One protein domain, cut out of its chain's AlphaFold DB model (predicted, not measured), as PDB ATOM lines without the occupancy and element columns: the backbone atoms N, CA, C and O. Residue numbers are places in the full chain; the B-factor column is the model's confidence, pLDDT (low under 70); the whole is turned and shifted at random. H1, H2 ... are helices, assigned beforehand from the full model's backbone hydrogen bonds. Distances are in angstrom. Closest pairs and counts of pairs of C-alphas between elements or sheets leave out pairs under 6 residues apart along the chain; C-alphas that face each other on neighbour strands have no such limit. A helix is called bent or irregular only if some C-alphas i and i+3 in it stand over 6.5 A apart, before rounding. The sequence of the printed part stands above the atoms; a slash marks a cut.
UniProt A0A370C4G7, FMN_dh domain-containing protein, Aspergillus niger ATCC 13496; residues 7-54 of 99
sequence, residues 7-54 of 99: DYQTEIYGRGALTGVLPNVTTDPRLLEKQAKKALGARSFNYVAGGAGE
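This is residues 7 to 54 of the 99 residues of the protein "FMN_dh domain-containing protein" of Aspergillus niger ATCC 13496 (UniProt A0A370C4G7). Three helices follow one another as a drawn-out zigzag: H1 stands alone at one end, and the stretch of residues 20 to 28 leads from it to H2 and H3, which fold back past each other as a loose pair. Residues 49 to 54 make a tail after H3, at the end away from H1. The printed part has 48 residues with three named helices, in the order H1, H2, H3, and no named strand; its class is all helix. The whole is extended, with a radius of gyration of the C-alphas of 14.9 A, and its outline is a rod, the C-alphas spanning 46 by 20 by 12 A.

H1 covers residues 7 to 19, Asp 7 to Thr 19, and measures 17.7 A from first to last C-alpha. It begins with C-alpha 7 at (180.780, 100.002, 42.876). H2 covers residues 29 to 39, Pro 29 to Ala 39, and measures 15.3 A; its C-alpha 29 is at (175.889, 117.782, 39.843). H2 is neither bent nor irregular, but only just: C-alphas 30 and 33 are 6.3 A apart. H3 covers residues 42 to 48, Ala 42 to Val 48, measures 10.1 A, and ends with C-alpha 48 at (183.582, 129.208, 45.878).

H1 touches no helix. It is apart from H2, and it is apart from H3 as well. H2 and H3 are close but not clearly touching, with 2 pairs of C-alphas within 8 A; the closest C-alphas are those of Lys 37 and Phe 45, 6.2 A apart. Their centres are 12.3 A apart. They run opposite ways at a steep tilt of 36 degrees, only just past shallow. In H1 and H3 every pair of O i and N i+4 is within hydrogen-bond range, while in H2 5 of 7 are.

The two C-alphas farthest apart are those of Leu 18 and Gly 53, at 47.0 A. The first and last printed C-alphas, of Asp 7 and Glu 54, are 38.6 A apart. The printed part has no cut. Two residues make a tight link from H2 to H3, nine residues make a short link from H1 to H2, and there is no long link. The mean pLDDT of the printed part is 82.7, and the model's confidence is low, under 70, at residues 51 to 54.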
ATOM      1  N   ASP A   7     181.371 100.690  41.716       85.69
ATOM      2  CA  ASP A   7     180.780 100.002  42.876       85.69
ATOM      3  C   ASP A   7     180.095 100.964  43.856       85.69
ATOM      4  O   ASP A   7     179.242 100.555  44.645       85.69
ATOM      5  N   TYR A   8     180.408 102.260  43.775       86.75
ATOM      6  CA  TYR A   8     179.789 103.287  44.612       86.75
ATOM      7  C   TYR A   8     178.269 103.383  44.396       86.75
ATOM      8  O   TYR A   8     177.519 103.668  45.329       86.75
ATOM      9  N   GLN A   9     177.783 103.078  43.185       87.38
ATOM     10  CA  GLN A   9     176.340 103.040  42.923       87.38
ATOM     11  C   GLN A   9     175.653 101.932  43.736       87.38
ATOM     12  O   GLN A   9     174.576 102.144  44.290       87.38
ATOM     13  N   THR A  10     176.296 100.766  43.849       87.06
ATOM     14  CA  THR A  10     175.775  99.598  44.563       87.06
ATOM     15  C   THR A  10     175.684  99.884  46.056       87.06
ATOM     16  O   THR A  10     174.716  99.493  46.698       87.06
ATOM     17  N   GLU A  11     176.647 100.631  46.602       86.31
ATOM     18  CA  GLU A  11     176.618 101.104  47.988       86.31
ATOM     19  C   GLU A  11     175.432 102.046  48.248       86.31
ATOM     20  O   GLU A  11     174.713 101.865  49.231       86.31
ATOM     21  N   ILE A  12     175.195 103.025  47.364       86.12
ATOM     22  CA  ILE A  12     174.074 103.973  47.495       86.12
ATOM     23  C   ILE A  12     172.734 103.235  47.446       86.12
ATOM     24  O   ILE A  12     171.897 103.428  48.329       86.12
ATOM     25  N   TYR A  13     172.532 102.371  46.448       86.12
ATOM     26  CA  TYR A  13     171.292 101.604  46.327       86.12
ATOM     27  C   TYR A  13     171.124 100.602  47.467       86.12
ATOM     28  O   TYR A  13     170.028 100.484  48.010       86.12
ATOM     29  N   GLY A  14     172.199  99.925  47.872       87.00
ATOM     30  CA  GLY A  14     172.187  98.977  48.982       87.00
ATOM     31  C   GLY A  14     171.786  99.640  50.297       87.00
ATOM     32  O   GLY A  14     170.910  99.134  50.991       87.00
ATOM     33  N   ARG A  15     172.349 100.812  50.618       86.38
ATOM     34  CA  ARG A  15     171.952 101.585  51.807       86.38
ATOM     35  C   ARG A  15     170.521 102.112  51.704       86.38
ATOM     36  O   ARG A  15     169.753 101.979  52.651       86.38
ATOM     37  N   GLY A  16     170.127 102.645  50.551       85.25
ATOM     38  CA  GLY A  16     168.758 103.114  50.344       85.25
ATOM     39  C   GLY A  16     167.718 101.998  50.506       85.25
ATOM     40  O   GLY A  16     166.699 102.208  51.157       85.25
ATOM     41  N   ALA A  17     167.987 100.805  49.970       84.44
ATOM     42  CA  ALA A  17     167.059  99.675  49.993       84.44
ATOM     43  C   ALA A  17     167.047  98.914  51.329       84.44
ATOM     44  O   ALA A  17     165.984  98.488  51.772       84.44
ATOM     45  N   LEU A  18     168.209  98.727  51.968       84.81
ATOM     46  CA  LEU A  18     168.328  97.912  53.183       84.81
ATOM     47  C   LEU A  18     168.141  98.718  54.466       84.81
ATOM     48  O   LEU A  18     167.575  98.210  55.428       84.81
ATOM     49  N   THR A  19     168.639  99.956  54.505       83.38
ATOM     50  CA  THR A  19     168.626 100.784  55.720       83.38
ATOM     51  C   THR A  19     167.751 102.026  55.592       83.38
ATOM     52  O   THR A  19     167.593 102.753  56.570       83.38
ATOM     53  N   GLY A  20     167.174 102.292  54.412       81.81
ATOM     54  CA  GLY A  20     166.362 103.488  54.163       81.81
ATOM     55  C   GLY A  20     167.165 104.792  54.193       81.81
ATOM     56  O   GLY A  20     166.586 105.877  54.211       81.81
ATOM     57  N   VAL A  21     168.500 104.713  54.223       82.94
ATOM     58  CA  VAL A  21     169.373 105.884  54.347       82.94
ATOM     59  C   VAL A  21     169.637 106.464  52.964       82.94
ATOM     60  O   VAL A  21     170.312 105.854  52.134       82.94
ATOM     61  N   LEU A  22     169.132 107.674  52.732       81.75
ATOM     62  CA  LEU A  22     169.423 108.450  51.530       81.75
ATOM     63  C   LEU A  22     170.771 109.176  51.662       81.75
ATOM     64  O   LEU A  22     171.142 109.599  52.762       81.75
ATOM     65  N   PRO A  23     171.516 109.353  50.557       81.81
ATOM     66  CA  PRO A  23     172.755 110.113  50.584       81.81
ATOM     67  C   PRO A  23     172.480 111.571  50.970       81.81
ATOM     68  O   PRO A  23     171.551 112.201  50.471       81.81
ATOM     69  N   ASN A  24     173.329 112.122  51.841       80.56
ATOM     70  CA  ASN A  24     173.224 113.514  52.292       80.56
ATOM     71  C   ASN A  24     173.400 114.512  51.132       80.56
ATOM     72  O   ASN A  24     172.855 115.612  51.145       80.56
ATOM     73  N   VAL A  25     174.166 114.131  50.110       82.81
ATOM     74  CA  VAL A  25     174.467 114.965  48.945       82.81
ATOM     75  C   VAL A  25     173.736 114.420  47.724       82.81
ATOM     76  O   VAL A  25     173.728 113.215  47.479       82.81
ATOM     77  N   THR A  26     173.142 115.320  46.943       81.69
ATOM     78  CA  THR A  26     172.518 114.983  45.661       81.69
ATOM     79  C   THR A  26     173.513 114.355  44.678       81.69
ATOM     80  O   THR A  26     174.627 114.842  44.494       81.69
ATOM     81  N   THR A  27     173.090 113.278  44.013       84.12
ATOM     82  CA  THR A  27     173.859 112.608  42.948       84.12
ATOM     83  C   THR A  27     173.850 113.399  41.631       84.12
ATOM     84  O   THR A  27     174.643 113.106  40.740       84.12
ATOM     85  N   ASP A  28     172.990 114.421  41.495       85.12
ATOM     86  CA  ASP A  28     172.962 115.293  40.317       85.12
ATOM     87  C   ASP A  28     173.886 116.513  40.520       85.12
ATOM     88  O   ASP A  28     173.592 117.391  41.345       85.12
ATOM     89  N   PRO A  29     174.969 116.652  39.728       82.88
ATOM     90  CA  PRO A  29     175.889 117.782  39.843       82.88
ATOM     91  C   PRO A  29     175.228 119.147  39.588       82.88
ATOM     92  O   PRO A  29     175.735 120.164  40.057       82.88
ATOM     93  N   ARG A  30     174.092 119.212  38.879       83.50
ATOM     94  CA  ARG A  30     173.351 120.466  38.633       83.50
ATOM     95  C   ARG A  30     172.599 120.950  39.869       83.50
ATOM     96  O   ARG A  30     172.373 122.149  40.033       83.50
ATOM     97  N   LEU A  31     172.165 120.020  40.713       86.69
ATOM     98  CA  LEU A  31     171.443 120.322  41.946       86.69
ATOM     99  C   LEU A  31     172.402 120.588  43.106       86.69
ATOM    100  O   LEU A  31     172.033 121.299  44.042       86.69
ATOM    101  N   LEU A  32     173.636 120.092  43.010       86.94
ATOM    102  CA  LEU A  32     174.668 120.256  44.027       86.94
ATOM    103  C   LEU A  32     174.963 121.729  44.328       86.94
ATOM    104  O   LEU A  32     175.051 122.110  45.491       86.94
ATOM    105  N   GLU A  33     175.023 122.584  43.305       85.56
ATOM    106  CA  GLU A  33     175.220 124.027  43.486       85.56
ATOM    107  C   GLU A  33     174.071 124.666  44.284       85.56
ATOM    108  O   GLU A  33     174.295 125.450  45.208       85.56
ATOM    109  N   LYS A  34     172.824 124.281  43.983       86.06
ATOM    110  CA  LYS A  34     171.640 124.766  44.708       86.06
ATOM    111  C   LYS A  34     171.621 124.261  46.149       86.06
ATOM    112  O   LYS A  34     171.218 125.004  47.040       86.06
ATOM    113  N   GLN A  35     172.042 123.018  46.377       87.19
ATOM    114  CA  GLN A  35     172.165 122.447  47.717       87.19
ATOM    115  C   GLN A  35     173.262 123.162  48.521       87.19
ATOM    116  O   GLN A  35     173.020 123.563  49.657       87.19
ATOM    117  N   ALA A  36     174.423 123.413  47.913       85.44
ATOM    118  CA  ALA A  36     175.521 124.153  48.529       85.44
ATOM    119  C   ALA A  36     175.121 125.592  48.876       85.44
ATOM    120  O   ALA A  36     175.442 126.066  49.961       85.44
ATOM    121  N   LYS A  37     174.345 126.267  48.015       85.38
ATOM    122  CA  LYS A  37     173.806 127.608  48.298       85.38
ATOM    123  C   LYS A  37     172.904 127.645  49.535       85.38
ATOM    124  O   LYS A  37     172.852 128.664  50.212       85.38
ATOM    125  N   LYS A  38     172.176 126.559  49.816       86.56
ATOM    126  CA  LYS A  38     171.319 126.445  51.009       86.56
ATOM    127  C   LYS A  38     172.114 126.119  52.274       86.56
ATOM    128  O   LYS A  38     171.716 126.543  53.350       86.56
ATOM    129  N   ALA A  39     173.195 125.350  52.145       86.56
ATOM    130  CA  ALA A  39     173.995 124.890  53.278       86.56
ATOM    131  C   ALA A  39     175.110 125.871  53.690       86.56
ATOM    132  O   ALA A  39     175.489 125.908  54.856       86.56
ATOM    133  N   LEU A  40     175.654 126.654  52.750       84.81
ATOM    134  CA  LEU A  40     176.764 127.580  52.989       84.81
ATOM    135  C   LEU A  40     176.278 129.010  53.256       84.81
ATOM    136  O   LEU A  40     175.324 129.490  52.649       84.81
ATOM    137  N   GLY A  41     177.010 129.735  54.107       85.19
ATOM    138  CA  GLY A  41     176.824 131.177  54.271       85.19
ATOM    139  C   GLY A  41     177.156 131.948  52.986       85.19
ATOM    140  O   GLY A  41     178.043 131.557  52.226       85.19
ATOM    141  N   ALA A  42     176.481 133.082  52.762       81.06
ATOM    142  CA  ALA A  42     176.567 133.846  51.510       81.06
ATOM    143  C   ALA A  42     178.007 134.231  51.112       81.06
ATOM    144  O   ALA A  42     178.359 134.167  49.938       81.06
ATOM    145  N   ARG A  43     178.864 134.574  52.085       81.50
ATOM    146  CA  ARG A  43     180.279 134.908  51.845       81.50
ATOM    147  C   ARG A  43     181.068 133.710  51.307       81.50
ATOM    148  O   ARG A  43     181.755 133.838  50.300       81.50
ATOM    149  N   SER A  44     180.941 132.555  51.954       82.88
ATOM    150  CA  SER A  44     181.648 131.330  51.567       82.88
ATOM    151  C   SER A  44     181.149 130.798  50.226       82.88
ATOM    152  O   SER A  44     181.950 130.402  49.384       82.88
ATOM    153  N   PHE A  45     179.832 130.851  49.994       83.50
ATOM    154  CA  PHE A  45     179.255 130.468  48.709       83.50
ATOM    155  C   PHE A  45     179.753 131.372  47.578       83.50
ATOM    156  O   PHE A  45     180.198 130.864  46.556       83.50
ATOM    157  N   ASN A  46     179.744 132.695  47.763       82.69
ATOM    158  CA  ASN A  46     180.202 133.632  46.734       82.69
ATOM    159  C   ASN A  46     181.698 133.508  46.434       82.69
ATOM    160  O   ASN A  46     182.098 133.759  45.304       82.69
ATOM    161  N   TYR A  47     182.509 133.101  47.412       84.06
ATOM    162  CA  TYR A  47     183.927 132.829  47.187       84.06
ATOM    163  C   TYR A  47     184.137 131.582  46.316       84.06
ATOM    164  O   TYR A  47     184.878 131.630  45.344       84.06
ATOM    165  N   VAL A  48     183.444 130.478  46.619       81.75
ATOM    166  CA  VAL A  48     183.582 129.208  45.878       81.75
ATOM    167  C   VAL A  48     182.896 129.258  44.509       81.75
ATOM    168  O   VAL A  48     183.409 128.723  43.531       81.75
ATOM    169  N   ALA A  49     181.729 129.898  44.424       79.94
ATOM    170  CA  ALA A  49     180.963 130.049  43.187       79.94
ATOM    171  C   ALA A  49     181.410 131.259  42.351       79.94
ATOM    172  O   ALA A  49     180.881 131.485  41.256       79.94
ATOM    173  N   GLY A  50     182.313 132.086  42.879       73.44
ATOM    174  CA  GLY A  50     182.855 133.254  42.200       73.44
ATOM    175  C   GLY A  50     183.755 132.829  41.046       73.44
ATOM    176  O   GLY A  50     184.753 132.149  41.248       73.44
ATOM    177  N   GLY A  51     183.397 133.236  39.831       66.12
ATOM    178  CA  GLY A  51     184.298 133.220  38.682       66.12
ATOM    179  C   GLY A  51     184.820 134.628  38.431       66.12
ATOM    180  O   GLY A  51     184.244 135.598  38.926       66.12
ATOM    181  N   ALA A  52     185.887 134.756  37.647       63.06
ATOM    182  CA  ALA A  52     186.338 136.065  37.192       63.06
ATOM    183  C   ALA A  52     185.256 136.724  36.310       63.06
ATOM    184  O   ALA A  52     184.768 136.113  35.354       63.06
ATOM    185  N   GLY A  53     184.883 137.964  36.638       68.06
ATOM    186  CA  GLY A  53     183.927 138.765  35.865       68.06
ATOM    187  C   GLY A  53     182.538 138.126  35.735       68.06
ATOM    188  O   GLY A  53     181.961 137.649  36.709       68.06
ATOM    189  N   GLU A  54     182.001 138.108  34.514       68.81
ATOM    190  CA  GLU A  54     180.656 137.606  34.179       68.81
ATOM    191  C   GLU A  54     180.520 136.071  34.274       68.81
ATOM    192  O   GLU A  54     179.434 135.529  34.106       68.81
TER     193      GLU A  54